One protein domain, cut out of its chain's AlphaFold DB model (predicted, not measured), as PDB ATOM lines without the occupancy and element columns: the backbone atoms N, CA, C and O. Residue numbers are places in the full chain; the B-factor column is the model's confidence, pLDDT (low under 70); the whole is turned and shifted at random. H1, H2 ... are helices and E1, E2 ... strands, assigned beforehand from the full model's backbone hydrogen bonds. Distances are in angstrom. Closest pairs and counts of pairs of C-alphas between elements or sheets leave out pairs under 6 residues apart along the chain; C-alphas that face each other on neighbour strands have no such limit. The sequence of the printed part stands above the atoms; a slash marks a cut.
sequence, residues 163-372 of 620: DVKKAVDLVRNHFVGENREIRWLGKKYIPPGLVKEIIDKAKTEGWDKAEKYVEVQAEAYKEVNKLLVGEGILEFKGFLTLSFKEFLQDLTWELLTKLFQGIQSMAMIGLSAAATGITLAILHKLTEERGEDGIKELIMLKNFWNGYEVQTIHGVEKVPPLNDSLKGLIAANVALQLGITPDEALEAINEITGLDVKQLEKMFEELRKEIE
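This is residues 163 to 372 of the 620 residues of an uncharacterized protein of Sulfolobus sp. NOB8H2 (UniProt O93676). A pile of mostly crossing helices: the longest, H3, runs from one end, where H1 and H2 pack on it, toward the middle, where H7 and H8 pack on it and H9 crosses both H7 and H8. Toward the other end H4 and H10 pack on H6, with H5 farthest out, and the turn of the hairpin E1 and E2, near residues 312 to 315, sticks out sideways. The printed part has 210 residues, with seven named helices, two antiparallel strands, E1 - E2, and three more helices, in that order; it is mostly helix. It is compact, with a radius of gyration of the C-alphas of 18.1 A and spans of 57 by 41 by 28 A.

E1, residues 308 to 312, and E2, residues 315 to 319, form an antiparallel hairpin at 148 degrees; N 310 and O 317, 2.8 A, and N 308 and O 319, 3.1 A, are within hydrogen-bond range. H3, residues 207 to 228, is the hub, touching five helices. With residues 220 to 227 alone it touches H7, residues 293 to 306, at a steep tilt of 41 degrees, opposite ways; the closest C-alphas, of Ala 220 and Phe 304, are 5.3 A apart. With residues 221 to 228 alone it touches H8, residues 324 to 338, at a shallow tilt of 13 degrees, the same way; the closest C-alphas, of Asn 225 and Ile 330, are 6.4 A apart. H2, residues 192 to 205, forms a helical hairpin with H3; the closest C-alphas, of Ala 202 and Ala 210, are 5.1 A apart. H1, residues 163 to 174, touches residues 195 to 199 of H2 alone, closest at the C-alphas of Ala 167 and Val 195, 5.7 A. H9, residues 342 to 354, touches H8, closest at the C-alphas of Ala 332 and Pro 342, 4.6 A. H6, residues 273 to 290, touches H9 with residues 274 to 279 alone, closest at the C-alphas of Ala 275 and Ala 348, 4.3 A. H4, residues 239 to 250, touches H6 about perpendicular, at 87 degrees, closest at the C-alphas of Ser 243 and Lys 285, 5.9 A. H10, residues 357 to 372, touches H6, closest at the C-alphas of Thr 287 and Arg 368, 6.2 A. H5, residues 253 to 264, only just touches H10, with 3 pairs of C-alphas within 8 A; the closest are those of Leu 259 and Leu 367, 7.1 A. In the ten helices every O i to N i+4 pair is within hydrogen-bond range.

H1 begins at C-alpha 163 (-13.974, 17.586, 17.389), and H10, 22.1 A long, ends at C-alpha 372 (-20.635, 38.432, -32.974). H3 measures 30.8 A, H6 25.5 A and H8 20.7 A.

The C-alphas of Asp 163 and Glu 254, the two farthest apart, are 57.2 A apart. The printed part has no cut; the link from H1 to H2 is long. Mean pLDDT of the printed part is 81.3; 47 residues are under 70, among them 231 to 259.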
ATOM      1  N   ASP A 163     -13.103  17.213  18.510       95.69
ATOM      2  CA  ASP A 163     -13.974  17.586  17.389       95.69
ATOM      3  C   ASP A 163     -13.338  18.653  16.483       95.69
ATOM      4  O   ASP A 163     -13.389  18.546  15.258       95.69
ATOM      5  N   VAL A 164     -12.708  19.681  17.065       96.31
ATOM      6  CA  VAL A 164     -12.054  20.750  16.292       96.31
ATOM      7  C   VAL A 164     -10.842  20.204  15.553       96.31
ATOM      8  O   VAL A 164     -10.670  20.499  14.372       96.31
ATOM      9  N   LYS A 165     -10.033  19.372  16.212       96.19
ATOM     10  CA  LYS A 165      -8.878  18.719  15.599       96.19
ATOM     11  C   LYS A 165      -9.304  17.881  14.396       96.19
ATOM     12  O   LYS A 165      -8.783  18.080  13.304       96.19
ATOM     13  N   LYS A 166     -10.311  17.022  14.569       97.00
ATOM     14  CA  LYS A 166     -10.816  16.161  13.496       97.00
ATOM     15  C   LYS A 166     -11.394  16.964  12.326       97.00
ATOM     16  O   LYS A 166     -11.124  16.639  11.173       97.00
ATOM     17  N   ALA A 167     -12.134  18.042  12.592       97.56
ATOM     18  CA  ALA A 167     -12.643  18.923  11.542       97.56
ATOM     19  C   ALA A 167     -11.523  19.678  10.797       97.56
ATOM     20  O   ALA A 167     -11.578  19.799   9.574       97.56
ATOM     21  N   VAL A 168     -10.489  20.152  11.503       97.06
ATOM     22  CA  VAL A 168      -9.303  20.774  10.887       97.06
ATOM     23  C   VAL A 168      -8.551  19.772  10.011       97.06
ATOM     24  O   VAL A 168      -8.166  20.119   8.896       97.06
ATOM     25  N   ASP A 169      -8.387  18.533  10.470       96.62
ATOM     26  CA  ASP A 169      -7.727  17.480   9.697       96.62
ATOM     27  C   ASP A 169      -8.518  17.138   8.424       96.62
ATOM     28  O   ASP A 169      -7.925  17.009   7.355       96.62
ATOM     29  N   LEU A 170      -9.857  17.105   8.482       97.56
ATOM     30  CA  LEU A 170     -10.688  16.958   7.281       97.56
ATOM     31  C   LEU A 170     -10.450  18.089   6.271       97.56
ATOM     32  O   LEU A 170     -10.264  17.805   5.086       97.56
ATOM     33  N   VAL A 171     -10.412  19.349   6.723       96.94
ATOM     34  CA  VAL A 171     -10.103  20.497   5.851       96.94
ATOM     35  C   VAL A 171      -8.719  20.325   5.225       96.94
ATOM     36  O   VAL A 171      -8.583  20.429   4.008       96.94
ATOM     37  N   ARG A 172      -7.701  20.004   6.030       95.12
ATOM     38  CA  ARG A 172      -6.321  19.823   5.559       95.12
ATOM     39  C   ARG A 172      -6.161  18.683   4.568       95.12
ATOM     40  O   ARG A 172      -5.303  18.783   3.706       95.12
ATOM     41  N   ASN A 173      -6.944  17.618   4.691       95.00
ATOM     42  CA  ASN A 173      -6.821  16.449   3.825       95.00
ATOM     43  C   ASN A 173      -7.528  16.636   2.475       95.00
ATOM     44  O   ASN A 173      -7.087  16.065   1.482       95.00
ATOM     45  N   HIS A 174      -8.597  17.436   2.424       95.56
ATOM     46  CA  HIS A 174      -9.420  17.590   1.216       95.56
ATOM     47  C   HIS A 174      -9.129  18.879   0.434       95.56
ATOM     48  O   HIS A 174      -9.175  18.877  -0.798       95.56
ATOM     49  N   PHE A 175      -8.772  19.973   1.114       94.44
ATOM     50  CA  PHE A 175      -8.431  21.258   0.488       94.44
ATOM     51  C   PHE A 175      -6.935  21.328   0.141       94.44
ATOM     52  O   PHE A 175      -6.212  22.240   0.547       94.44
ATOM     53  N   VAL A 176      -6.463  20.328  -0.607       88.00
ATOM     54  CA  VAL A 176      -5.073  20.197  -1.073       88.00
ATOM     55  C   VAL A 176      -5.004  20.097  -2.585       88.00
ATOM     56  O   VAL A 176      -5.903  19.565  -3.236       88.00
ATOM     57  N   GLY A 177      -3.895  20.579  -3.139       79.62
ATOM     58  CA  GLY A 177      -3.667  20.609  -4.577       79.62
ATOM     59  C   GLY A 177      -4.100  21.920  -5.226       79.62
ATOM     60  O   GLY A 177      -4.600  22.848  -4.588       79.62
ATOM     61  N   GLU A 178      -3.845  22.007  -6.524       70.62
ATOM     62  CA  GLU A 178      -4.064  23.220  -7.302       70.62
ATOM     63  C   GLU A 178      -5.543  23.644  -7.271       70.62
ATOM     64  O   GLU A 178      -6.443  22.822  -7.445       70.62
ATOM     65  N   ASN A 179      -5.790  24.929  -6.997       74.38
ATOM     66  CA  ASN A 179      -7.117  25.561  -6.893       74.38
ATOM     67  C   ASN A 179      -8.051  25.038  -5.788       74.38
ATOM     68  O   ASN A 179      -9.170  25.528  -5.675       74.38
ATOM     69  N   ARG A 180      -7.600  24.099  -4.949       86.25
ATOM     70  CA  ARG A 180      -8.332  23.624  -3.761       86.25
ATOM     71  C   ARG A 180      -7.854  24.255  -2.464       86.25
ATOM     72  O   ARG A 180      -8.578  24.243  -1.480       86.25
ATOM     73  N   GLU A 181      -6.636  24.777  -2.430       88.88
ATOM     74  CA  GLU A 181      -6.059  25.304  -1.196       88.88
ATOM     75  C   GLU A 181      -6.702  26.629  -0.779       88.88
ATOM     76  O   GLU A 181      -6.712  27.598  -1.536       88.88
ATOM     77  N   ILE A 182      -7.164  26.694   0.470       92.50
ATOM     78  CA  ILE A 182      -7.722  27.912   1.061       92.50
ATOM     79  C   ILE A 182      -6.574  28.879   1.370       92.50
ATOM     80  O   ILE A 182      -5.834  28.716   2.348       92.50
ATOM     81  N   ARG A 183      -6.413  29.886   0.512       89.50
ATOM     82  CA  ARG A 183      -5.332  30.874   0.578       89.50
ATOM     83  C   ARG A 183      -5.861  32.293   0.417       89.50
ATOM     84  O   ARG A 183      -6.883  32.510  -0.225       89.50
ATOM     85  N   TRP A 184      -5.148  33.236   1.025       89.50
ATOM     86  CA  TRP A 184      -5.311  34.666   0.783       89.50
ATOM     87  C   TRP A 184      -3.940  35.337   0.752       89.50
ATOM     88  O   TRP A 184      -3.133  35.157   1.668       89.50
ATOM     89  N   LEU A 185      -3.666  36.081  -0.315       83.44
ATOM     90  CA  LEU A 185      -2.372  36.658  -0.671       83.44
ATOM     91  C   LEU A 185      -1.222  35.649  -0.557       83.44
ATOM     92  O   LEU A 185      -0.116  35.979  -0.129       83.44
ATOM     93  N   GLY A 186      -1.487  34.398  -0.938       81.94
ATOM     94  CA  GLY A 186      -0.529  33.295  -0.866       81.94
ATOM     95  C   GLY A 186      -0.424  32.603   0.498       81.94
ATOM     96  O   GLY A 186       0.158  31.518   0.550       81.94
ATOM     97  N   LYS A 187      -1.016  33.151   1.570       88.81
ATOM     98  CA  LYS A 187      -0.983  32.552   2.911       88.81
ATOM     99  C   LYS A 187      -2.124  31.555   3.108       88.81
ATOM    100  O   LYS A 187      -3.292  31.930   3.010       88.81
ATOM    101  N   LYS A 188      -1.795  30.299   3.435       92.19
ATOM    102  CA  LYS A 188      -2.792  29.282   3.819       92.19
ATOM    103  C   LYS A 188      -3.356  29.555   5.212       92.19
ATOM    104  O   LYS A 188      -2.606  29.888   6.133       92.19
ATOM    105  N   TYR A 189      -4.660  29.362   5.384       94.75
ATOM    106  CA  TYR A 189      -5.326  29.534   6.676       94.75
ATOM    107  C   TYR A 189      -6.569  28.648   6.799       94.75
ATOM    108  O   TYR A 189      -7.107  28.178   5.800       94.75
ATOM    109  N   ILE A 190      -7.031  28.438   8.033       96.19
ATOM    110  CA  ILE A 190      -8.248  27.673   8.326       96.19
ATOM    111  C   ILE A 190      -9.407  28.640   8.618       96.19
ATOM    112  O   ILE A 190      -9.339  29.387   9.597       96.19
ATOM    113  N   PRO A 191     -10.494  28.646   7.825       96.00
ATOM    114  CA  PRO A 191     -11.677  29.438   8.144       96.00
ATOM    115  C   PRO A 191     -12.450  28.794   9.309       96.00
ATOM    116  O   PRO A 191     -12.974  27.688   9.159       96.00
ATOM    117  N   PRO A 192     -12.601  29.466  10.466       95.44
ATOM    118  CA  PRO A 192     -13.298  28.882  11.612       95.44
ATOM    119  C   PRO A 192     -14.790  28.652  11.343       95.44
ATOM    120  O   PRO A 192     -15.385  27.764  11.943       95.44
ATOM    121  N   GLY A 193     -15.397  29.418  10.427       95.19
ATOM    122  CA  GLY A 193     -16.782  29.203  10.007       95.19
ATOM    123  C   GLY A 193     -16.989  27.883   9.257       95.19
ATOM    124  O   GLY A 193     -18.016  27.241   9.452       95.19
ATOM    125  N   LEU A 194     -16.003  27.443   8.463       96.62
ATOM    126  CA  LEU A 194     -16.029  26.131   7.807       96.62
ATOM    127  C   LEU A 194     -15.879  25.007   8.841       96.62
ATOM    128  O   LEU A 194     -16.665  24.066   8.845       96.62
ATOM    129  N   VAL A 195     -14.926  25.142   9.768       97.25
ATOM    130  CA  VAL A 195     -14.714  24.170  10.857       97.25
ATOM    131  C   VAL A 195     -15.973  24.005  11.704       97.25
ATOM    132  O   VAL A 195     -16.362  22.882  12.015       97.25
ATOM    133  N   LYS A 196     -16.650  25.113  12.031       96.44
ATOM    134  CA  LYS A 196     -17.913  25.079  12.766       96.44
ATOM    135  C   LYS A 196     -18.977  24.255  12.038       96.44
ATOM    136  O   LYS A 196     -19.579  23.384  12.653       96.44
ATOM    137  N   GLU A 197     -19.186  24.501  10.745       96.06
ATOM    138  CA  GLU A 197     -20.213  23.789   9.978       96.06
ATOM    139  C   GLU A 197     -19.920  22.285   9.866       96.06
ATOM    140  O   GLU A 197     -20.839  21.471   9.947       96.06
ATOM    141  N   ILE A 198     -18.644  21.900   9.760       97.75
ATOM    142  CA  ILE A 198     -18.220  20.491   9.769       97.75
ATOM    143  C   ILE A 198     -18.576  19.825  11.102       97.75
ATOM    144  O   ILE A 198     -19.133  18.728  11.110       97.75
ATOM    145  N   ILE A 199     -18.288  20.486  12.228       97.62
ATOM    146  CA  ILE A 199     -18.615  19.975  13.567       97.62
ATOM    147  C   ILE A 199     -20.130  19.871  13.749       97.62
ATOM    148  O   ILE A 199     -20.617  18.853  14.239       97.62
ATOM    149  N   ASP A 200     -20.878  20.898  13.344       96.00
ATOM    150  CA  ASP A 200     -22.337  20.906  13.441       96.00
ATOM    151  C   ASP A 200     -22.930  19.733  12.640       96.00
ATOM    152  O   ASP A 200     -23.753  18.986  13.169       96.00
ATOM    153  N   LYS A 201     -22.419  19.476  11.427       95.25
ATOM    154  CA  LYS A 201     -22.790  18.304  10.616       95.25
ATOM    155  C   LYS A 201     -22.411  16.981  11.261       95.25
ATOM    156  O   LYS A 201     -23.224  16.061  11.280       95.25
ATOM    157  N   ALA A 202     -21.210  16.871  11.818       96.75
ATOM    158  CA  ALA A 202     -20.784  15.657  12.504       96.75
ATOM    159  C   ALA A 202     -21.681  15.341  13.712       96.75
ATOM    160  O   ALA A 202     -22.028  14.182  13.931       96.75
ATOM    161  N   LYS A 203     -22.111  16.367  14.457       95.94
ATOM    162  CA  LYS A 203     -23.021  16.225  15.603       95.94
ATOM    163  C   LYS A 203     -24.427  15.791  15.192       95.94
ATOM    164  O   LYS A 203     -25.049  15.016  15.913       95.94
ATOM    165  N   THR A 204     -24.940  16.283  14.065       95.12
ATOM    166  CA  THR A 204     -26.306  15.976  13.610       95.12
ATOM    167  C   THR A 204     -26.399  14.700  12.783       95.12
ATOM    168  O   THR A 204     -27.416  14.013  12.819       95.12
ATOM    169  N   GLU A 205     -25.363  14.390  12.006       94.06
ATOM    170  CA  GLU A 205     -25.408  13.391  10.937       94.06
ATOM    171  C   GLU A 205     -24.295  12.332  11.027       94.06
ATOM    172  O   GLU A 205     -24.357  11.323  10.325       94.06
ATOM    173  N   GLY A 206     -23.308  12.517  11.906       96.62
ATOM    174  CA  GLY A 206     -22.150  11.636  12.048       96.62
ATOM    175  C   GLY A 206     -20.949  12.066  11.201       96.62
ATOM    176  O   GLY A 206     -21.069  12.783  10.204       96.62
ATOM    177  N   TRP A 207     -19.759  11.617  11.607       96.88
ATOM    178  CA  TRP A 207     -18.491  12.014  10.984       96.88
ATOM    179  C   TRP A 207     -18.340  11.556   9.531       96.88
ATOM    180  O   TRP A 207     -17.801  12.322   8.742       96.88
ATOM    181  N   ASP A 208     -18.868  10.389   9.157       95.62
ATOM    182  CA  ASP A 208     -18.789   9.887   7.774       95.62
ATOM    183  C   ASP A 208     -19.509  10.829   6.793       95.62
ATOM    184  O   ASP A 208     -19.036  11.116   5.694       95.62
ATOM    185  N   LYS A 209     -20.654  11.384   7.213       93.50
ATOM    186  CA  LYS A 209     -21.392  12.377   6.424       93.50
ATOM    187  C   LYS A 209     -20.725  13.750   6.444       93.50
ATOM    188  O   LYS A 209     -20.778  14.458   5.442       93.50
ATOM    189  N   ALA A 210     -20.093  14.125   7.556       96.50
ATOM    190  CA  ALA A 210     -19.312  15.356   7.639       96.50
ATOM    191  C   ALA A 210     -18.086  15.306   6.710       96.50
ATOM    192  O   ALA A 210     -17.794  16.288   6.039       96.50
ATOM    193  N   GLU A 211     -17.417  14.158   6.609       97.38
ATOM    194  CA  GLU A 211     -16.313  13.935   5.672       97.38
ATOM    195  C   GLU A 211     -16.781  14.033   4.217       97.38
ATOM    196  O   GLU A 211     -16.239  14.844   3.466       97.38
ATOM    197  N   LYS A 212     -17.866  13.334   3.846       94.50
ATOM    198  CA  LYS A 212     -18.468  13.465   2.505       94.50
ATOM    199  C   LYS A 212     -18.858  14.915   2.189       94.50
ATOM    200  O   LYS A 212     -18.693  15.380   1.065       94.50
ATOM    201  N   TYR A 213     -19.362  15.655   3.178       95.25
ATOM    202  CA  TYR A 213     -19.637  17.082   3.026       95.25
ATOM    203  C   TYR A 213     -18.365  17.875   2.701       95.25
ATOM    204  O   TYR A 213     -18.382  18.667   1.765       95.25
ATOM    205  N   VAL A 214     -17.269  17.658   3.433       96.94
ATOM    206  CA  VAL A 214     -15.992  18.350   3.193       96.94
ATOM    207  C   VAL A 214     -15.446  18.042   1.800       96.94
ATOM    208  O   VAL A 214     -14.991  18.962   1.123       96.94
ATOM    209  N   GLU A 215     -15.539  16.792   1.348       95.38
ATOM    210  CA  GLU A 215     -15.149  16.391  -0.007       95.38
ATOM    211  C   GLU A 215     -15.933  17.175  -1.073       95.38
ATOM    212  O   GLU A 215     -15.340  17.788  -1.965       95.38
ATOM    213  N   VAL A 216     -17.261  17.245  -0.930       94.31
ATOM    214  CA  VAL A 216     -18.133  18.025  -1.823       94.31
ATOM    215  C   VAL A 216     -17.780  19.514  -1.794       94.31
ATOM    216  O   VAL A 216     -17.731  20.149  -2.846       94.31
ATOM    217  N   GLN A 217     -17.509  20.084  -0.617       96.19
ATOM    218  CA  GLN A 217     -17.121  21.493  -0.487       96.19
ATOM    219  C   GLN A 217     -15.769  21.789  -1.141       96.19
ATOM    220  O   GLN A 217     -15.617  22.845  -1.751       96.19
ATOM    221  N   ALA A 218     -14.797  20.881  -1.032       95.19
ATOM    222  CA  ALA A 218     -13.488  21.042  -1.655       95.19
ATOM    223  C   ALA A 218     -13.586  21.024  -3.187       95.19
ATOM    224  O   ALA A 218     -12.937  21.838  -3.849       95.19
ATOM    225  N   GLU A 219     -14.426  20.152  -3.756       92.69
ATOM    226  CA  GLU A 219     -14.655  20.135  -5.205       92.69
ATOM    227  C   GLU A 219     -15.451  21.353  -5.676       92.69
ATOM    228  O   GLU A 219     -15.052  22.011  -6.635       92.69
ATOM    229  N   ALA A 220     -16.514  21.718  -4.959       93.56
ATOM    230  CA  ALA A 220     -17.282  22.924  -5.250       93.56
ATOM    231  C   ALA A 220     -16.392  24.177  -5.211       93.56
ATOM    232  O   ALA A 220     -16.437  25.003  -6.121       93.56
ATOM    233  N   TYR A 221     -15.539  24.300  -4.189       93.81
ATOM    234  CA  TYR A 221     -14.585  25.399  -4.075       93.81
ATOM    235  C   TYR A 221     -13.622  25.431  -5.261       93.81
ATOM    236  O   TYR A 221     -13.447  26.490  -5.852       93.81
ATOM    237  N   LYS A 222     -13.053  24.284  -5.652       91.12
ATOM    238  CA  LYS A 222     -12.146  24.178  -6.803       91.12
ATOM    239  C   LYS A 222     -12.781  24.681  -8.091       91.12
ATOM    240  O   LYS A 222     -12.183  25.511  -8.768       91.12
ATOM    241  N   GLU A 223     -13.966  24.182  -8.426       88.50
ATOM    242  CA  GLU A 223     -14.633  24.505  -9.688       88.50
ATOM    243  C   GLU A 223     -15.070  25.975  -9.727       88.50
ATOM    244  O   GLU A 223     -14.799  26.685 -10.698       88.50
ATOM    245  N   VAL A 224     -15.645  26.487  -8.633       90.69
ATOM    246  CA  VAL A 224     -16.036  27.902  -8.537       90.69
ATOM    247  C   VAL A 224     -14.810  28.820  -8.557       90.69
ATOM    248  O   VAL A 224     -14.811  29.836  -9.251       90.69
ATOM    249  N   ASN A 225     -13.749  28.478  -7.823       87.88
ATOM    250  CA  ASN A 225     -12.524  29.272  -7.773       87.88
ATOM    251  C   ASN A 225     -11.809  29.267  -9.132       87.88
ATOM    252  O   ASN A 225     -11.376  30.315  -9.601       87.88
ATOM    253  N   LYS A 226     -11.759  28.126  -9.826       84.94
ATOM    254  CA  LYS A 226     -11.233  28.040 -11.194       84.94
ATOM    255  C   LYS A 226     -11.984  28.964 -12.154       84.94
ATOM    256  O   LYS A 226     -11.341  29.646 -12.947       84.94
ATOM    257  N   LEU A 227     -13.311  29.011 -12.059       83.12
ATOM    258  CA  LEU A 227     -14.146  29.826 -12.936       83.12
ATOM    259  C   LEU A 227     -14.040  31.330 -12.645       83.12
ATOM    260  O   LEU A 227     -13.924  32.133 -13.563       83.12
ATOM    261  N   LEU A 228     -14.114  31.722 -11.371       84.44
ATOM    262  CA  LEU A 228     -14.219  33.133 -10.980       84.44
ATOM    263  C   LEU A 228     -12.877  33.783 -10.646       84.44
ATOM    264  O   LEU A 228     -12.734  34.993 -10.765       84.44
ATOM    265  N   VAL A 229     -11.892  33.009 -10.203       82.19
ATOM    266  CA  VAL A 229     -10.588  33.522  -9.759       82.19
ATOM    267  C   VAL A 229      -9.492  33.090 -10.730       82.19
ATOM    268  O   VAL A 229      -8.596  33.880 -11.013       82.19
ATOM    269  N   GLY A 230      -9.584  31.900 -11.319       75.12
ATOM    270  CA  GLY A 230      -8.607  31.364 -12.268       75.12
ATOM    271  C   GLY A 230      -7.536  30.488 -11.619       75.12
ATOM    272  O   GLY A 230      -7.430  30.394 -10.401       75.12
ATOM    273  N   GLU A 231      -6.713  29.853 -12.457       66.56
ATOM    274  CA  GLU A 231      -5.725  28.839 -12.040       66.56
ATOM    275  C   GLU A 231      -4.366  29.436 -11.603       66.56
ATOM    276  O   GLU A 231      -3.384  28.730 -11.390       66.56
ATOM    277  N   GLY A 232      -4.264  30.765 -11.505       58.19
ATOM    278  CA  GLY A 232      -3.006  31.458 -11.238       58.19
ATOM    279  C   GLY A 232      -2.615  31.489  -9.756       58.19
ATOM    280  O   GLY A 232      -3.414  31.837  -8.896       58.19
ATOM    281  N   ILE A 233      -1.325  31.273  -9.465       51.56
ATOM    282  CA  ILE A 233      -0.734  31.414  -8.112       51.56
ATOM    283  C   ILE A 233      -0.879  32.848  -7.559       51.56
ATOM    284  O   ILE A 233      -0.848  33.073  -6.350       51.56
ATOM    285  N   LEU A 234      -0.984  33.844  -8.445       55.66
ATOM    286  CA  LEU A 234      -1.170  35.244  -8.075       55.66
ATOM    287  C   LEU A 234      -2.657  35.586  -8.156       55.66
ATOM    288  O   LEU A 234      -3.149  35.901  -9.237       55.66
ATOM    289  N   GLU A 235      -3.330  35.568  -7.005       63.50
ATOM    290  CA  GLU A 235      -4.780  35.793  -6.837       63.50
ATOM    291  C   GLU A 235      -5.297  37.067  -7.536       63.50
ATOM    292  O   GLU A 235      -6.449  37.123  -7.941       63.50
ATOM    293  N   PHE A 236      -4.441  38.072  -7.743       63.03
ATOM    294  CA  PHE A 236      -4.749  39.350  -8.401       63.03
ATOM    295  C   PHE A 236      -4.426  39.416  -9.910       63.03
ATOM    296  O   PHE A 236      -4.696  40.427 -10.551       63.03
ATOM    297  N   LYS A 237      -3.806  38.382 -10.494       63.84
ATOM    298  CA  LYS A 237      -3.628  38.224 -11.957       63.84
ATOM    299  C   LYS A 237      -4.577  37.169 -12.528       63.84
ATOM    300  O   LYS A 237      -4.276  36.554 -13.550       63.84
ATOM    301  N   GLY A 238      -5.659  36.906 -11.810       66.81
ATOM    302  CA  GLY A 238      -6.568  35.823 -12.110       66.81
ATOM    303  C   GLY A 238      -7.375  36.017 -13.388       66.81
ATOM    304  O   GLY A 238      -7.230  37.010 -14.108       66.81
ATOM    305  N   PHE A 239      -8.233  35.031 -13.643       69.25
ATOM    306  CA  PHE A 239      -9.066  34.923 -14.835       69.25
ATOM    307  C   PHE A 239      -9.807  36.230 -15.114       69.25
ATOM    308  O   PHE A 239      -9.646  36.800 -16.194       69.25
ATOM    309  N   LEU A 240     -10.523  36.788 -14.131       68.62
ATOM    310  CA  LEU A 240     -11.345  37.974 -14.358       68.62
ATOM    311  C   LEU A 240     -10.528  39.235 -14.612       68.62
ATOM    312  O   LEU A 240     -10.942  40.023 -15.446       68.62
ATOM    313  N   THR A 241      -9.360  39.437 -13.997       66.62
ATOM    314  CA  THR A 241      -8.555  40.648 -14.249       66.62
ATOM    315  C   THR A 241      -8.079  40.740 -15.703       66.62
ATOM    316  O   THR A 241      -8.140  41.810 -16.314       66.62
ATOM    317  N   LEU A 242      -7.611  39.624 -16.274       65.44
ATOM    318  CA  LEU A 242      -7.201  39.562 -17.684       65.44
ATOM    319  C   LEU A 242      -8.409  39.720 -18.611       65.44
ATOM    320  O   LEU A 242      -8.374  40.526 -19.538       65.44
ATOM    321  N   SER A 243      -9.502  39.042 -18.269       63.78
ATOM    322  CA  SER A 243     -10.779  39.119 -18.978       63.78
ATOM    323  C   SER A 243     -11.339  40.529 -19.029       63.78
ATOM    324  O   SER A 243     -11.763  40.994 -20.076       63.78
ATOM    325  N   PHE A 244     -11.323  41.236 -17.901       66.06
ATOM    326  CA  PHE A 244     -11.830  42.596 -17.798       66.06
ATOM    327  C   PHE A 244     -10.987  43.550 -18.632       66.06
ATOM    328  O   PHE A 244     -11.517  44.449 -19.279       66.06
ATOM    329  N   LYS A 245      -9.664  43.348 -18.631       65.38
ATOM    330  CA  LYS A 245      -8.764  44.132 -19.468       65.38
ATOM    331  C   LYS A 245      -9.132  43.966 -20.939       65.38
ATOM    332  O   LYS A 245      -9.233  44.983 -21.603       65.38
ATOM    333  N   GLU A 246      -9.348  42.744 -21.418       64.38
ATOM    334  CA  GLU A 246      -9.744  42.440 -22.806       64.38
ATOM    335  C   GLU A 246     -11.157  42.965 -23.127       64.38
ATOM    336  O   GLU A 246     -11.336  43.742 -24.060       64.38
ATOM    337  N   PHE A 247     -12.134  42.693 -22.262       65.56
ATOM    338  CA  PHE A 247     -13.516  43.179 -22.359       65.56
ATOM    339  C   PHE A 247     -13.616  44.707 -22.491       65.56
ATOM    340  O   PHE A 247     -14.248  45.229 -23.413       65.56
ATOM    341  N   LEU A 248     -12.950  45.457 -21.602       65.06
ATOM    342  CA  LEU A 248     -12.921  46.926 -21.656       65.06
ATOM    343  C   LEU A 248     -12.169  47.457 -22.884       65.06
ATOM    344  O   LEU A 248     -12.366  48.604 -23.300       65.06
ATOM    345  N   GLN A 249     -11.283  46.636 -23.434       59.53
ATOM    346  CA  GLN A 249     -10.461  46.933 -24.592       59.53
ATOM    347  C   GLN A 249     -11.171  46.642 -25.924       59.53
ATOM    348  O   GLN A 249     -10.832  47.280 -26.926       59.53
ATOM    349  N   ASP A 250     -12.146  45.735 -25.942       55.69
ATOM    350  CA  ASP A 250     -12.816  45.282 -27.162       55.69
ATOM    351  C   ASP A 250     -14.204  45.909 -27.394       55.69
ATOM    352  O   ASP A 250     -14.631  45.997 -28.545       55.69
ATOM    353  N   LEU A 251     -14.868  46.471 -26.369       59.81
ATOM    354  CA  LEU A 251     -16.214  47.062 -26.504       59.81
ATOM    355  C   LEU A 251     -16.257  48.606 -26.439       59.81
ATOM    356  O   LEU A 251     -15.615  49.262 -25.602       59.81
ATOM    357  N   THR A 252     -17.070  49.236 -27.303       61.06
ATOM    358  CA  THR A 252     -17.350  50.688 -27.229       61.06
ATOM    359  C   THR A 252     -18.242  51.021 -26.031       61.06
ATOM    360  O   THR A 252     -19.033  50.197 -25.586       61.06
ATOM    361  N   TRP A 253     -18.142  52.243 -25.488       64.19
ATOM    362  CA  TRP A 253     -19.011  52.662 -24.374       64.19
ATOM    363  C   TRP A 253     -20.480  52.773 -24.790       64.19
ATOM    364  O   TRP A 253     -21.366  52.500 -23.987       64.19
ATOM    365  N   GLU A 254     -20.734  53.141 -26.046       59.47
ATOM    366  CA  GLU A 254     -22.077  53.174 -26.621       59.47
ATOM    367  C   GLU A 254     -22.658  51.761 -26.738       59.47
ATOM    368  O   GLU A 254     -23.806  51.529 -26.371       59.47
ATOM    369  N   LEU A 255     -21.851  50.793 -27.170       59.81
ATOM    370  CA  LEU A 255     -22.287  49.408 -27.253       59.81
ATOM    371  C   LEU A 255     -22.431  48.759 -25.880       59.81
ATOM    372  O   LEU A 255     -23.396  48.042 -25.668       59.81
ATOM    373  N   LEU A 256     -21.553  49.059 -24.924       66.25
ATOM    374  CA  LEU A 256     -21.782  48.671 -23.534       66.25
ATOM    375  C   LEU A 256     -23.113  49.241 -23.043       66.25
ATOM    376  O   LEU A 256     -23.910  48.499 -22.491       66.25
ATOM    377  N   THR A 257     -23.407  50.515 -23.317       67.69
ATOM    378  CA  THR A 257     -24.716  51.110 -22.994       67.69
ATOM    379  C   THR A 257     -25.869  50.339 -23.644       67.69
ATOM    380  O   THR A 257     -26.854  50.073 -22.963       67.69
ATOM    381  N   LYS A 258     -25.749  49.930 -24.915       66.69
ATOM    382  CA  LYS A 258     -26.763  49.115 -25.613       66.69
ATOM    383  C   LYS A 258     -26.907  47.717 -25.010       66.69
ATOM    384  O   LYS A 258     -28.030  47.305 -24.749       66.69
ATOM    385  N   LEU A 259     -25.800  47.037 -24.703       67.38
ATOM    386  CA  LEU A 259     -25.783  45.754 -23.991       67.38
ATOM    387  C   LEU A 259     -26.480  45.880 -22.635       67.38
ATOM    388  O   LEU A 259     -27.354  45.085 -22.307       67.38
ATOM    389  N   PHE A 260     -26.148  46.922 -21.870       70.06
ATOM    390  CA  PHE A 260     -26.801  47.215 -20.601       70.06
ATOM    391  C   PHE A 260     -28.293  47.499 -20.791       70.06
ATOM    392  O   PHE A 260     -29.095  46.950 -20.052       70.06
ATOM    393  N   GLN A 261     -28.700  48.292 -21.780       68.75
ATOM    394  CA  GLN A 261     -30.116  48.564 -22.055       68.75
ATOM    395  C   GLN A 261     -30.885  47.302 -22.475       68.75
ATOM    396  O   GLN A 261     -31.997  47.079 -21.990       68.75
ATOM    397  N   GLY A 262     -30.286  46.456 -23.317       64.81
ATOM    398  CA  GLY A 262     -30.831  45.152 -23.697       64.81
ATOM    399  C   GLY A 262     -31.038  44.266 -22.472       64.81
ATOM    400  O   GLY A 262     -32.137  43.772 -22.233       64.81
ATOM    401  N   ILE A 263     -30.037  44.194 -21.598       64.06
ATOM    402  CA  ILE A 263     -30.099  43.418 -20.356       64.06
ATOM    403  C   ILE A 263     -31.084  43.996 -19.341       64.06
ATOM    404  O   ILE A 263     -31.832  43.251 -18.709       64.06
ATOM    405  N   GLN A 264     -31.153  45.319 -19.218       63.53
ATOM    406  CA  GLN A 264     -32.117  46.006 -18.364       63.53
ATOM    407  C   GLN A 264     -33.559  45.642 -18.755       63.53
ATOM    408  O   GLN A 264     -34.425  45.511 -17.890       63.53
ATOM    409  N   SER A 265     -33.812  45.429 -20.051       61.03
ATOM    410  CA  SER A 265     -35.122  45.016 -20.566       61.03
ATOM    411  C   SER A 265     -35.504  43.568 -20.213       61.03
ATOM    412  O   SER A 265     -36.684  43.221 -20.259       61.03
ATOM    413  N   MET A 266     -34.551  42.732 -19.773       59.44
ATOM    414  CA  MET A 266     -34.779  41.335 -19.368       59.44
ATOM    415  C   MET A 266     -35.274  41.164 -17.918       59.44
ATOM    416  O   MET A 266     -35.164  40.082 -17.347       59.44
ATOM    417  N   ALA A 267     -35.875  42.205 -17.331       51.59
ATOM    418  CA  ALA A 267     -36.479  42.188 -15.993       51.59
ATOM    419  C   ALA A 267     -35.502  41.923 -14.828       51.59
ATOM    420  O   ALA A 267     -35.918  41.471 -13.763       51.59
ATOM    421  N   MET A 268     -34.231  42.308 -14.967       54.66
ATOM    422  CA  MET A 268     -33.293  42.421 -13.838       54.66
ATOM    423  C   MET A 268     -33.512  43.726 -13.051       54.66
ATOM    424  O   MET A 268     -32.598  44.510 -12.797       54.66
ATOM    425  N   ILE A 269     -34.776  43.987 -12.697       47.59
ATOM    426  CA  ILE A 269     -35.208  45.136 -11.894       47.59
ATOM    427  C   ILE A 269     -34.789  44.853 -10.447       47.59
ATOM    428  O   ILE A 269     -35.555  44.304  -9.662       47.59
ATOM    429  N   GLY A 270     -33.538  45.164 -10.116       54.81
ATOM    430  CA  GLY A 270     -33.008  44.968  -8.766       54.81
ATOM    431  C   GLY A 270     -31.494  45.086  -8.637       54.81
ATOM    432  O   GLY A 270     -31.035  45.404  -7.546       54.81
ATOM    433  N   LEU A 271     -30.732  44.894  -9.722       61.03
ATOM    434  CA  LEU A 271     -29.270  44.883  -9.627       61.03
ATOM    435  C   LEU A 271     -28.698  46.278  -9.410       61.03
ATOM    436  O   LEU A 271     -29.117  47.258 -10.050       61.03
ATOM    437  N   SER A 272     -27.644  46.351  -8.600       67.56
ATOM    438  CA  SER A 272     -26.792  47.530  -8.587       67.56
ATOM    439  C   SER A 272     -26.085  47.678  -9.944       67.56
ATOM    440  O   SER A 272     -25.793  46.711 -10.658       67.56
ATOM    441  N   ALA A 273     -25.806  48.919 -10.344       69.06
ATOM    442  CA  ALA A 273     -25.092  49.185 -11.593       69.06
ATOM    443  C   ALA A 273     -23.687  48.541 -11.598       69.06
ATOM    444  O   ALA A 273     -23.209  48.095 -12.641       69.06
ATOM    445  N   ALA A 274     -23.058  48.450 -10.420       68.88
ATOM    446  CA  ALA A 274     -21.781  47.777 -10.217       68.88
ATOM    447  C   ALA A 274     -21.900  46.262 -10.435       68.88
ATOM    448  O   ALA A 274     -21.170  45.702 -11.256       68.88
ATOM    449  N   ALA A 275     -22.870  45.614  -9.782       70.38
ATOM    450  CA  ALA A 275     -23.088  44.175  -9.897       70.38
ATOM    451  C   ALA A 275     -23.423  43.741 -11.333       70.38
ATOM    452  O   ALA A 275     -22.932  42.727 -11.834       70.38
ATOM    453  N   THR A 276     -24.139  44.594 -12.060       72.88
ATOM    454  CA  THR A 276     -24.413  44.397 -13.487       72.88
ATOM    455  C   THR A 276     -23.152  44.482 -14.341       72.88
ATOM    456  O   THR A 276     -22.935  43.641 -15.214       72.88
ATOM    457  N   GLY A 277     -22.304  45.489 -14.106       72.69
ATOM    458  CA  GLY A 277     -21.040  45.628 -14.828       72.69
ATOM    459  C   GLY A 277     -20.118  44.428 -14.618       72.69
ATOM    460  O   GLY A 277     -19.526  43.936 -15.577       72.69
ATOM    461  N   ILE A 278     -20.059  43.913 -13.385       73.81
ATOM    462  CA  ILE A 278     -19.304  42.701 -13.033       73.81
ATOM    463  C   ILE A 278     -19.890  41.479 -13.749       73.81
ATOM    464  O   ILE A 278     -19.156  40.731 -14.392       73.81
ATOM    465  N   THR A 279     -21.213  41.311 -13.690       75.12
ATOM    466  CA  THR A 279     -21.935  40.213 -14.346       75.12
ATOM    467  C   THR A 279     -21.652  40.162 -15.837       75.12
ATOM    468  O   THR A 279     -21.293  39.115 -16.369       75.12
ATOM    469  N   LEU A 280     -21.750  41.304 -16.513       73.12
ATOM    470  CA  LEU A 280     -21.490  41.397 -17.942       73.12
ATOM    471  C   LEU A 280     -20.072  40.990 -18.324       73.12
ATOM    472  O   LEU A 280     -19.886  40.297 -19.321       73.12
ATOM    473  N   ALA A 281     -19.084  41.411 -17.542       72.69
ATOM    474  CA  ALA A 281     -17.701  41.060 -17.816       72.69
ATOM    475  C   ALA A 281     -17.437  39.559 -17.626       72.69
ATOM    476  O   ALA A 281     -16.735  38.959 -18.440       72.69
ATOM    477  N   ILE A 282     -18.032  38.946 -16.591       74.75
ATOM    478  CA  ILE A 282     -17.980  37.491 -16.380       74.75
ATOM    479  C   ILE A 282     -18.610  36.777 -17.583       74.75
ATOM    480  O   ILE A 282     -17.982  35.905 -18.179       74.75
ATOM    481  N   LEU A 283     -19.822  37.178 -17.983       75.81
ATOM    482  CA  LEU A 283     -20.545  36.565 -19.099       75.81
ATOM    483  C   LEU A 283     -19.793  36.705 -20.423       75.81
ATOM    484  O   LEU A 283     -19.606  35.704 -21.107       75.81
ATOM    485  N   HIS A 284     -19.299  37.903 -20.750       73.06
ATOM    486  CA  HIS A 284     -18.507  38.144 -21.959       73.06
ATOM    487  C   HIS A 284     -17.334  37.195 -22.083       73.06
ATOM    488  O   HIS A 284     -17.118  36.624 -23.151       73.06
ATOM    489  N   LYS A 285     -16.594  36.992 -20.996       72.00
ATOM    490  CA  LYS A 285     -15.450  36.095 -21.046       72.00
ATOM    491  C   LYS A 285     -15.858  34.658 -21.335       72.00
ATOM    492  O   LYS A 285     -15.254  34.012 -22.188       72.00
ATOM    493  N   LEU A 286     -16.885  34.171 -20.643       73.62
ATOM    494  CA  LEU A 286     -17.389  32.816 -20.853       73.62
ATOM    495  C   LEU A 286     -17.894  32.636 -22.286       73.62
ATOM    496  O   LEU A 286     -17.634  31.610 -22.906       73.62
ATOM    497  N   THR A 287     -18.537  33.654 -22.854       73.06
ATOM    498  CA  THR A 287     -18.947  33.643 -24.259       73.06
ATOM    499  C   THR A 287     -17.763  33.624 -25.222       73.06
ATOM    500  O   THR A 287     -17.778  32.854 -26.181       73.06
ATOM    501  N   GLU A 288     -16.731  34.429 -24.980       68.44
ATOM    502  CA  GLU A 288     -15.589  34.555 -25.884       68.44
ATOM    503  C   GLU A 288     -14.652  33.340 -25.864       68.44
ATOM    504  O   GLU A 288     -14.244  32.875 -26.928       68.44
ATOM    505  N   GLU A 289     -14.308  32.820 -24.683       68.69
ATOM    506  CA  GLU A 289     -13.326  31.734 -24.554       68.69
ATOM    507  C   GLU A 289     -13.936  30.333 -24.575       68.69
ATOM    508  O   GLU A 289     -13.267  29.382 -24.983       68.69
ATOM    509  N   ARG A 290     -15.177  30.180 -24.099       68.88
ATOM    510  CA  ARG A 290     -15.807  28.864 -23.896       68.88
ATOM    511  C   ARG A 290     -16.967  28.595 -24.848       68.88
ATOM    512  O   ARG A 290     -17.398  27.450 -24.952       68.88
ATOM    513  N   GLY A 291     -17.464  29.607 -25.564       71.75
ATOM    514  CA  GLY A 291     -18.578  29.446 -26.499       71.75
ATOM    515  C   GLY A 291     -19.777  28.761 -25.833       71.75
ATOM    516  O   GLY A 291     -20.211  29.168 -24.762       71.75
ATOM    517  N   GLU A 292     -20.295  27.687 -26.425       70.56
ATOM    518  CA  GLU A 292     -21.451  26.950 -25.881       70.56
ATOM    519  C   GLU A 292     -21.188  26.290 -24.514       70.56
ATOM    520  O   GLU A 292     -22.125  26.083 -23.740       70.56
ATOM    521  N   ASP A 293     -19.928  26.003 -24.170       78.06
ATOM    522  CA  ASP A 293     -19.582  25.445 -22.860       78.06
ATOM    523  C   ASP A 293     -19.651  26.498 -21.739       78.06
ATOM    524  O   ASP A 293     -19.802  26.135 -20.571       78.06
ATOM    525  N   GLY A 294     -19.660  27.795 -22.073       79.62
ATOM    526  CA  GLY A 294     -19.789  28.880 -21.095       79.62
ATOM    527  C   GLY A 294     -21.102  28.831 -20.305       79.62
ATOM    528  O   GLY A 294     -21.107  29.057 -19.095       79.62
ATOM    529  N   ILE A 295     -22.213  28.443 -20.945       82.25
ATOM    530  CA  ILE A 295     -23.503  28.249 -20.259       82.25
ATOM    531  C   ILE A 295     -23.415  27.089 -19.261       82.25
ATOM    532  O   ILE A 295     -23.929  27.187 -18.145       82.25
ATOM    533  N   LYS A 296     -22.735  25.994 -19.622       84.94
ATOM    534  CA  LYS A 296     -22.560  24.843 -18.722       84.94
ATOM    535  C   LYS A 296     -21.742  25.229 -17.493       84.94
ATOM    536  O   LYS A 296     -22.100  24.831 -16.387       84.94
ATOM    537  N   GLU A 297     -20.695  26.032 -17.671       84.94
ATOM    538  CA  GLU A 297     -19.891  26.563 -16.567       84.94
ATOM    539  C   GLU A 297     -20.710  27.499 -15.654       84.94
ATOM    540  O   GLU A 297     -20.605  27.399 -14.433       84.94
ATOM    541  N   LEU A 298     -21.610  28.330 -16.199       84.06
ATOM    542  CA  LEU A 298     -22.539  29.150 -15.398       84.06
ATOM    543  C   LEU A 298     -23.545  28.312 -14.604       84.06
ATOM    544  O   LEU A 298     -23.833  28.612 -13.445       84.06
ATOM    545  N   ILE A 299     -24.080  27.250 -15.208       86.75
ATOM    546  CA  ILE A 299     -24.978  26.317 -14.519       86.75
ATOM    547  C   ILE A 299     -24.218  25.586 -13.408       86.75
ATOM    548  O   ILE A 299     -24.737  25.438 -12.302       86.75
ATOM    549  N   MET A 300     -22.974  25.170 -13.663       88.69
ATOM    550  CA  MET A 300     -22.105  24.558 -12.658       88.69
ATOM    551  C   MET A 300     -21.838  25.522 -11.496       88.69
ATOM    552  O   MET A 300     -22.005  25.141 -10.336       88.69
ATOM    553  N   LEU A 301     -21.506  26.779 -11.800       90.38
ATOM    554  CA  LEU A 301     -21.352  27.843 -10.814       90.38
ATOM    555  C   LEU A 301     -22.611  27.994  -9.966       90.38
ATOM    556  O   LEU A 301     -22.527  27.954  -8.742       90.38
ATOM    557  N   LYS A 302     -23.783  28.113 -10.600       91.06
ATOM    558  CA  LYS A 302     -25.075  28.199  -9.910       91.06
ATOM    559  C   LYS A 302     -25.290  27.017  -8.968       91.06
ATOM    560  O   LYS A 302     -25.639  27.223  -7.807       91.06
ATOM    561  N   ASN A 303     -25.072  25.805  -9.462       91.38
ATOM    562  CA  ASN A 303     -25.291  24.572  -8.720       91.38
ATOM    563  C   ASN A 303     -24.373  24.483  -7.495       91.38
ATOM    564  O   ASN A 303     -24.857  24.277  -6.387       91.38
ATOM    565  N   PHE A 304     -23.066  24.707  -7.648       93.25
ATOM    566  CA  PHE A 304     -22.149  24.681  -6.505       93.25
ATOM    567  C   PHE A 304     -22.373  25.844  -5.538       93.25
ATOM    568  O   PHE A 304     -22.289  25.666  -4.323       93.25
ATOM    569  N   TRP A 305     -22.704  27.031  -6.047       94.81
ATOM    570  CA  TRP A 305     -22.932  28.202  -5.209       94.81
ATOM    571  C   TRP A 305     -24.203  28.072  -4.364       94.81
ATOM    572  O   TRP A 305     -24.173  28.338  -3.164       94.81
ATOM    573  N   ASN A 306     -25.315  27.629  -4.954       92.50
ATOM    574  CA  ASN A 306     -26.623  27.601  -4.288       92.50
ATOM    575  C   ASN A 306     -27.060  26.216  -3.798       92.50
ATOM    576  O   ASN A 306     -28.051  26.107  -3.072       92.50
ATOM    577  N   GLY A 307     -26.289  25.178  -4.112       90.88
ATOM    578  CA  GLY A 307     -26.696  23.798  -3.899       90.88
ATOM    579  C   GLY A 307     -27.701  23.360  -4.962       90.88
ATOM    580  O   GLY A 307     -28.327  24.171  -5.647       90.88
ATOM    581  N   TYR A 308     -27.843  22.053  -5.118       89.00
ATOM    582  CA  TYR A 308     -28.715  21.466  -6.130       89.00
ATOM    583  C   TYR A 308     -29.122  20.053  -5.733       89.00
ATOM    584  O   TYR A 308     -28.570  19.458  -4.811       89.00
ATOM    585  N   GLU A 309     -30.119  19.521  -6.424       87.12
ATOM    586  CA  GLU A 309     -30.622  18.172  -6.207       87.12
ATOM    587  C   GLU A 309     -30.212  17.271  -7.371       87.12
ATOM    588  O   GLU A 309     -30.301  17.659  -8.537       87.12
ATOM    589  N   VAL A 310     -29.745  16.066  -7.049       81.19
ATOM    590  CA  VAL A 310     -29.316  15.062  -8.025       81.19
ATOM    591  C   VAL A 310     -30.172  13.817  -7.864       81.19
ATOM    592  O   VAL A 310     -30.268  13.245  -6.780       81.19
ATOM    593  N   GLN A 311     -30.778  13.363  -8.959       81.19
ATOM    594  CA  GLN A 311     -31.484  12.089  -8.980       81.19
ATOM    595  C   GLN A 311     -30.466  10.942  -9.007       81.19
ATOM    596  O   GLN A 311     -29.688  10.811  -9.949       81.19
ATOM    597  N   THR A 312     -30.496  10.087  -7.992       76.38
ATOM    598  CA  THR A 312     -29.682   8.869  -7.907       76.38
ATOM    599  C   THR A 312     -30.575   7.627  -7.954       76.38
ATOM    600  O   THR A 312     -31.798   7.709  -7.798       76.38
ATOM    601  N   ILE A 313     -29.966   6.446  -8.102       74.25
ATOM    602  CA  ILE A 313     -30.664   5.152  -7.982       74.25
ATOM    603  C   ILE A 313     -31.299   4.931  -6.594       74.25
ATOM    604  O   ILE A 313     -32.143   4.052  -6.442       74.25
ATOM    605  N   HIS A 314     -30.916   5.731  -5.593       76.69
ATOM    606  CA  HIS A 314     -31.416   5.677  -4.219       76.69
ATOM    607  C   HIS A 314     -32.363   6.842  -3.868       76.69
ATOM    608  O   HIS A 314     -32.746   6.983  -2.710       76.69
ATOM    609  N   GLY A 315     -32.766   7.655  -4.852       81.44
ATOM    610  CA  GLY A 315     -33.636   8.821  -4.662       81.44
ATOM    611  C   GLY A 315     -32.925  10.148  -4.930       81.44
ATOM    612  O   GLY A 315     -31.857  10.180  -5.540       81.44
ATOM    613  N   VAL A 316     -33.537  11.253  -4.506       80.88
ATOM    614  CA  VAL A 316     -32.977  12.601  -4.678       80.88
ATOM    615  C   VAL A 316     -31.938  12.863  -3.588       80.88
ATOM    616  O   VAL A 316     -32.276  12.905  -2.405       80.88
ATOM    617  N   GLU A 317     -30.678  13.040  -3.978       82.25
ATOM    618  CA  GLU A 317     -29.607  13.476  -3.084       82.25
ATOM    619  C   GLU A 317     -29.426  14.992  -3.212       82.25
ATOM    620  O   GLU A 317     -29.230  15.522  -4.307       82.25
ATOM    621  N   LYS A 318     -29.506  15.704  -2.084       86.50
ATOM    622  CA  LYS A 318     -29.305  17.152  -2.044       86.50
ATOM    623  C   LYS A 318     -27.829  17.463  -1.840       86.50
ATOM    624  O   LYS A 318     -27.278  17.207  -0.771       86.50
ATOM    625  N   VAL A 319     -27.214  18.063  -2.849       87.75
ATOM    626  CA  VAL A 319     -25.863  18.604  -2.768       87.75
ATOM    627  C   VAL A 319     -25.932  19.956  -2.047       87.75
ATOM    628  O   VAL A 319     -26.678  20.845  -2.472       87.75
ATOM    629  N   PRO A 320     -25.211  20.123  -0.927       91.44
ATOM    630  CA  PRO A 320     -25.255  21.351  -0.147       91.44
ATOM    631  C   PRO A 320     -24.614  22.524  -0.907       91.44
ATOM    632  O   PRO A 320     -23.680  22.306  -1.679       91.44
ATOM    633  N   PRO A 321     -25.077  23.766  -0.668       94.31
ATOM    634  CA  PRO A 321     -24.418  24.956  -1.195       94.31
ATOM    635  C   PRO A 321     -22.986  25.081  -0.675       94.31
ATOM    636  O   PRO A 321     -22.644  24.548   0.385       94.31
ATOM    637  N   LEU A 322     -22.169  25.847  -1.394       96.06
ATOM    638  CA  LEU A 322     -20.849  26.247  -0.925       96.06
ATOM    639  C   LEU A 322     -20.952  27.006   0.414       96.06
ATOM    640  O   LEU A 322     -21.769  27.918   0.556       96.06
ATOM    641  N   ASN A 323     -20.101  26.649   1.377       95.62
ATOM    642  CA  ASN A 323     -20.025  27.257   2.705       95.62
ATOM    643  C   ASN A 323     -19.801  28.777   2.623       95.62
ATOM    644  O   ASN A 323     -18.991  29.264   1.831       95.62
ATOM    645  N   ASP A 324     -20.439  29.533   3.518       94.50
ATOM    646  CA  ASP A 324     -20.378  31.003   3.530       94.50
ATOM    647  C   ASP A 324     -18.963  31.571   3.727       94.50
ATOM    648  O   ASP A 324     -18.656  32.679   3.268       94.50
ATOM    649  N   SER A 325     -18.072  30.838   4.406       94.81
ATOM    650  CA  SER A 325     -16.670  31.251   4.554       94.81
ATOM    651  C   SER A 325     -15.926  31.142   3.226       94.81
ATOM    652  O   SER A 325     -15.158  32.040   2.883       94.81
ATOM    653  N   LEU A 326     -16.191  30.074   2.470       95.94
ATOM    654  CA  LEU A 326     -15.617  29.845   1.145       95.94
ATOM    655  C   LEU A 326     -16.190  30.835   0.121       95.94
ATOM    656  O   LEU A 326     -15.416  31.465  -0.595       95.94
ATOM    657  N   LYS A 327     -17.510  31.074   0.126       95.56
ATOM    658  CA  LYS A 327     -18.143  32.136  -0.680       95.56
ATOM    659  C   LYS A 327     -17.518  33.502  -0.412       95.56
ATOM    660  O   LYS A 327     -17.170  34.217  -1.346       95.56
ATOM    661  N   GLY A 328     -17.332  33.847   0.864       93.56
ATOM    662  CA  GLY A 328     -16.709  35.107   1.266       93.56
ATOM    663  C   GLY A 328     -15.252  35.242   0.817       93.56
ATOM    664  O   GLY A 328     -14.824  36.344   0.485       93.56
ATOM    665  N   LEU A 329     -14.495  34.142   0.783       93.50
ATOM    666  CA  LEU A 329     -13.135  34.136   0.242       93.50
ATOM    667  C   LEU A 329     -13.129  34.335  -1.280       93.50
ATOM    668  O   LEU A 329     -12.378  35.169  -1.776       93.50
ATOM    669  N   ILE A 330     -13.986  33.623  -2.016       92.12
ATOM    670  CA  ILE A 330     -14.090  33.766  -3.477       92.12
ATOM    671  C   ILE A 330     -14.515  35.189  -3.848       92.12
ATOM    672  O   ILE A 330     -13.878  35.812  -4.693       92.12
ATOM    673  N   ALA A 331     -15.527  35.739  -3.173       91.06
ATOM    674  CA  ALA A 331     -15.958  37.117  -3.384       91.06
ATOM    675  C   ALA A 331     -14.832  38.119  -3.100       91.06
ATOM    676  O   ALA A 331     -14.628  39.047  -3.873       91.06
ATOM    677  N   ALA A 332     -14.043  37.908  -2.043       89.25
ATOM    678  CA  ALA A 332     -12.881  38.747  -1.772       89.25
ATOM    679  C   ALA A 332     -11.796  38.620  -2.858       89.25
ATOM    680  O   ALA A 332     -11.190  39.624  -3.220       89.25
ATOM    681  N   ASN A 333     -11.564  37.429  -3.415       87.00
ATOM    682  CA  ASN A 333     -10.618  37.246  -4.519       87.00
ATOM    683  C   ASN A 333     -11.087  37.977  -5.783       87.00
ATOM    684  O   ASN A 333     -10.314  38.724  -6.380       87.00
ATOM    685  N   VAL A 334     -12.361  37.829  -6.154       84.81
ATOM    686  CA  VAL A 334     -12.973  38.576  -7.267       84.81
ATOM    687  C   VAL A 334     -12.880  40.082  -7.015       84.81
ATOM    688  O   VAL A 334     -12.489  40.844  -7.898       84.81
ATOM    689  N   ALA A 335     -13.159  40.513  -5.786       82.38
ATOM    690  CA  ALA A 335     -13.083  41.911  -5.406       82.38
ATOM    691  C   ALA A 335     -11.667  42.480  -5.540       82.38
ATOM    692  O   ALA A 335     -11.476  43.569  -6.078       82.38
ATOM    693  N   LEU A 336     -10.664  41.709  -5.118       79.31
ATOM    694  CA  LEU A 336      -9.258  42.053  -5.273       79.31
ATOM    695  C   LEU A 336      -8.871  42.169  -6.756       79.31
ATOM    696  O   LEU A 336      -8.195  43.115  -7.142       79.31
ATOM    697  N   GLN A 337      -9.324  41.231  -7.590       77.00
ATOM    698  CA  GLN A 337      -9.044  41.187  -9.029       77.00
ATOM    699  C   GLN A 337      -9.622  42.359  -9.813       77.00
ATOM    700  O   GLN A 337      -9.014  42.798 -10.794       77.00
ATOM    701  N   LEU A 338     -10.800  42.820  -9.405       73.62
ATOM    702  CA  LEU A 338     -11.524  43.894 -10.072       73.62
ATOM    703  C   LEU A 338     -11.263  45.259  -9.432       73.62
ATOM    704  O   LEU A 338     -11.579  46.273 -10.042       73.62
ATOM    705  N   GLY A 339     -10.663  45.297  -8.237       72.94
ATOM    706  CA  GLY A 339     -10.523  46.522  -7.459       72.94
ATOM    707  C   GLY A 339     -11.889  47.053  -7.035       72.94
ATOM    708  O   GLY A 339     -12.211  48.195  -7.327       72.94
ATOM    709  N   ILE A 340     -12.702  46.213  -6.396       75.69
ATOM    710  CA  ILE A 340     -14.034  46.544  -5.854       75.69
ATOM    711  C   ILE A 340     -14.133  46.051  -4.405       75.69
ATOM    712  O   ILE A 340     -13.177  45.478  -3.874       75.69
ATOM    713  N   THR A 341     -15.266  46.269  -3.741       78.94
ATOM    714  CA  THR A 341     -15.470  45.734  -2.389       78.94
ATOM    715  C   THR A 341     -15.885  44.253  -2.413       78.94
ATOM    716  O   THR A 341     -16.537  43.803  -3.359       78.94
ATOM    717  N   PRO A 342     -15.544  43.459  -1.375       84.06
ATOM    718  CA  PRO A 342     -16.023  42.079  -1.242       84.06
ATOM    719  C   PRO A 342     -17.545  41.939  -1.282       84.06
ATOM    720  O   PRO A 342     -18.042  40.931  -1.777       84.06
ATOM    721  N   ASP A 343     -18.271  42.934  -0.770       83.06
ATOM    722  CA  ASP A 343     -19.732  42.907  -0.717       83.06
ATOM    723  C   ASP A 343     -20.344  43.107  -2.110       83.06
ATOM    724  O   ASP A 343     -21.227  42.343  -2.484       83.06
ATOM    725  N   GLU A 344     -19.817  44.035  -2.921       80.06
ATOM    726  CA  GLU A 344     -20.232  44.208  -4.325       80.06
ATOM    727  C   GLU A 344     -19.946  42.953  -5.163       80.06
ATOM    728  O   GLU A 344     -20.772  42.536  -5.975       80.06
ATOM    729  N   ALA A 345     -18.787  42.319  -4.956       84.75
ATOM    730  CA  ALA A 345     -18.452  41.069  -5.635       84.75
ATOM    731  C   ALA A 345     -19.396  39.929  -5.226       84.75
ATOM    732  O   ALA A 345     -19.853  39.161  -6.073       84.75
ATOM    733  N   LEU A 346     -19.697  39.813  -3.928       87.69
ATOM    734  CA  LEU A 346     -20.603  38.799  -3.401       87.69
ATOM    735  C   LEU A 346     -22.033  39.000  -3.915       87.69
ATOM    736  O   LEU A 346     -22.679  38.025  -4.295       87.69
ATOM    737  N   GLU A 347     -22.511  40.245  -3.943       83.88
ATOM    738  CA  GLU A 347     -23.805  40.623  -4.516       83.88
ATOM    739  C   GLU A 347     -23.885  40.194  -5.985       83.88
ATOM    740  O   GLU A 347     -24.770  39.417  -6.335       83.88
ATOM    741  N   ALA A 348     -22.894  40.557  -6.806       82.50
ATOM    742  CA  ALA A 348     -22.852  40.180  -8.219       82.50
ATOM    743  C   ALA A 348     -22.885  38.657  -8.441       82.50
ATOM    744  O   ALA A 348     -23.636  38.159  -9.278       82.50
ATOM    745  N   ILE A 349     -22.106  37.881  -7.676       88.12
ATOM    746  CA  ILE A 349     -22.101  36.414  -7.812       88.12
ATOM    747  C   ILE A 349     -23.451  35.823  -7.370       88.12
ATOM    748  O   ILE A 349     -23.982  34.926  -8.032       88.12
ATOM    749  N   ASN A 350     -24.033  36.316  -6.273       87.56
ATOM    750  CA  ASN A 350     -25.351  35.877  -5.806       87.56
ATOM    751  C   ASN A 350     -26.448  36.178  -6.831       87.56
ATOM    752  O   ASN A 350     -27.341  35.360  -7.023       87.56
ATOM    753  N   GLU A 351     -26.367  37.319  -7.508       80.00
ATOM    754  CA  GLU A 351     -27.300  37.695  -8.564       80.00
ATOM    755  C   GLU A 351     -27.205  36.740  -9.759       80.00
ATOM    756  O   GLU A 351     -28.207  36.114 -10.106       80.00
ATOM    757  N   ILE A 352     -26.007  36.535 -10.326       80.88
ATOM    758  CA  ILE A 352     -25.787  35.616 -11.462       80.88
ATOM    759  C   ILE A 352     -26.280  34.211 -11.129       80.88
ATOM    760  O   ILE A 352     -26.981  33.574 -11.912       80.88
ATOM    761  N   THR A 353     -25.924  33.715  -9.946       86.56
ATOM    762  CA  THR A 353     -26.312  32.369  -9.513       86.56
ATOM    763  C   THR A 353     -27.780  32.288  -9.094       86.56
ATOM    764  O   THR A 353     -28.347  31.193  -9.054       86.56
ATOM    765  N   GLY A 354     -28.428  33.417  -8.806       84.25
ATOM    766  CA  GLY A 354     -29.853  33.520  -8.505       84.25
ATOM    767  C   GLY A 354     -30.746  33.352  -9.735       84.25
ATOM    768  O   GLY A 354     -31.837  32.796  -9.609       84.25
ATOM    769  N   LEU A 355     -30.262  33.730 -10.921       80.25
ATOM    770  CA  LEU A 355     -31.001  33.644 -12.186       80.25
ATOM    771  C   LEU A 355     -31.409  32.211 -12.533       80.25
ATOM    772  O   LEU A 355     -30.660  31.260 -12.294       80.25
ATOM    773  N   ASP A 356     -32.598  32.032 -13.108       81.62
ATOM    774  CA  ASP A 356     -32.992  30.729 -13.637       81.62
ATOM    775  C   ASP A 356     -32.188  30.371 -14.904       81.62
ATOM    776  O   ASP A 356     -31.583  31.224 -15.556       81.62
ATOM    777  N   VAL A 357     -32.149  29.080 -15.250       82.50
ATOM    778  CA  VAL A 357     -31.337  28.594 -16.379       82.50
ATOM    779  C   VAL A 357     -31.765  29.234 -17.704       82.50
ATOM    780  O   VAL A 357     -30.907  29.568 -18.511       82.50
ATOM    781  N   LYS A 358     -33.064  29.486 -17.909       83.81
ATOM    782  CA  LYS A 358     -33.562  30.108 -19.146       83.81
ATOM    783  C   LYS A 358     -33.170  31.580 -19.227       83.81
ATOM    784  O   LYS A 358     -32.890  32.076 -20.313       83.81
ATOM    785  N   GLN A 359     -33.158  32.283 -18.096       80.62
ATOM    786  CA  GLN A 359     -32.661  33.653 -18.004       80.62
ATOM    787  C   GLN A 359     -31.167  33.706 -18.328       80.62
ATOM    788  O   GLN A 359     -30.767  34.531 -19.145       80.62
ATOM    789  N   LEU A 360     -30.367  32.795 -17.759       77.94
ATOM    790  CA  LEU A 360     -28.937  32.681 -18.067       77.94
ATOM    791  C   LEU A 360     -28.694  32.386 -19.552       77.94
ATOM    792  O   LEU A 360     -27.897  33.077 -20.178       77.94
ATOM    793  N   GLU A 361     -29.409  31.417 -20.130       81.19
ATOM    794  CA  GLU A 361     -29.330  31.080 -21.558       81.19
ATOM    795  C   GLU A 361     -29.684  32.278 -22.443       81.19
ATOM    796  O   GLU A 361     -28.942  32.615 -23.365       81.19
ATOM    797  N   LYS A 362     -30.793  32.966 -22.141       79.75
ATOM    798  CA  LYS A 362     -31.234  34.139 -22.900       79.75
ATOM    799  C   LYS A 362     -30.205  35.268 -22.836       79.75
ATOM    800  O   LYS A 362     -29.874  35.846 -23.866       79.75
ATOM    801  N   MET A 363     -29.683  35.556 -21.643       74.88
ATOM    802  CA  MET A 363     -28.651  36.574 -21.456       74.88
ATOM    803  C   MET A 363     -27.375  36.236 -22.218       74.88
ATOM    804  O   MET A 363     -26.787  37.113 -22.848       74.88
ATOM    805  N   PHE A 364     -26.958  34.973 -22.171       77.12
ATOM    806  CA  PHE A 364     -25.771  34.506 -22.868       77.12
ATOM    807  C   PHE A 364     -25.924  34.626 -24.388       77.12
ATOM    808  O   PHE A 364     -25.013  35.109 -25.053       77.12
ATOM    809  N   GLU A 365     -27.078  34.245 -24.939       78.88
ATOM    810  CA  GLU A 365     -27.341  34.327 -26.380       78.88
ATOM    811  C   GLU A 365     -27.479  35.766 -26.888       78.88
ATOM    812  O   GLU A 365     -26.924  36.103 -27.935       78.88
ATOM    813  N   GLU A 366     -28.163  36.647 -26.149       75.81
ATOM    814  CA  GLU A 366     -28.234  38.069 -26.512       75.81
ATOM    815  C   GLU A 366     -26.839  38.703 -26.520       75.81
ATOM    816  O   GLU A 366     -26.455  39.363 -27.488       75.81
ATOM    817  N   LEU A 367     -26.042  38.427 -25.487       73.25
ATOM    818  CA  LEU A 367     -24.678  38.923 -25.381       73.25
ATOM    819  C   LEU A 367     -23.768  38.364 -26.485       73.25
ATOM    820  O   LEU A 367     -23.011  39.112 -27.103       73.25
ATOM    821  N   ARG A 368     -23.882  37.067 -26.791       75.94
ATOM    822  CA  ARG A 368     -23.165  36.416 -27.895       75.94
ATOM    823  C   ARG A 368     -23.492  37.058 -29.233       75.94
ATOM    824  O   ARG A 368     -22.579  37.342 -30.002       75.94
ATOM    825  N   LYS A 369     -24.773  37.301 -29.514       78.75
ATOM    826  CA  LYS A 369     -25.226  37.893 -30.776       78.75
ATOM    827  C   LYS A 369     -24.638  39.288 -30.993       78.75
ATOM    828  O   LYS A 369     -24.158  39.583 -32.084       78.75
ATOM    829  N   GLU A 370     -24.642  40.111 -29.953       72.12
ATOM    830  CA  GLU A 370     -24.091  41.469 -29.985       72.12
ATOM    831  C   GLU A 370     -22.557  41.465 -30.154       72.12
ATOM    832  O   GLU A 370     -22.013  42.232 -30.953       72.12
ATOM    833  N   ILE A 371     -21.845  40.554 -29.474       69.06
ATOM    834  CA  ILE A 371     -20.394  40.358 -29.664       69.06
ATOM    835  C   ILE A 371     -20.079  39.885 -31.087       69.06
ATOM    836  O   ILE A 371     -19.116  40.347 -31.698       69.06
ATOM    837  N   GLU A 372     -20.867  38.964 -31.633       74.81
ATOM    838  CA  GLU A 372     -20.635  38.432 -32.974       74.81
ATOM    839  C   GLU A 372     -20.875  39.500 -34.048       74.81
ATOM    840  O   GLU A 372     -20.103  39.630 -35.002       74.81
TER     841      GLU A 372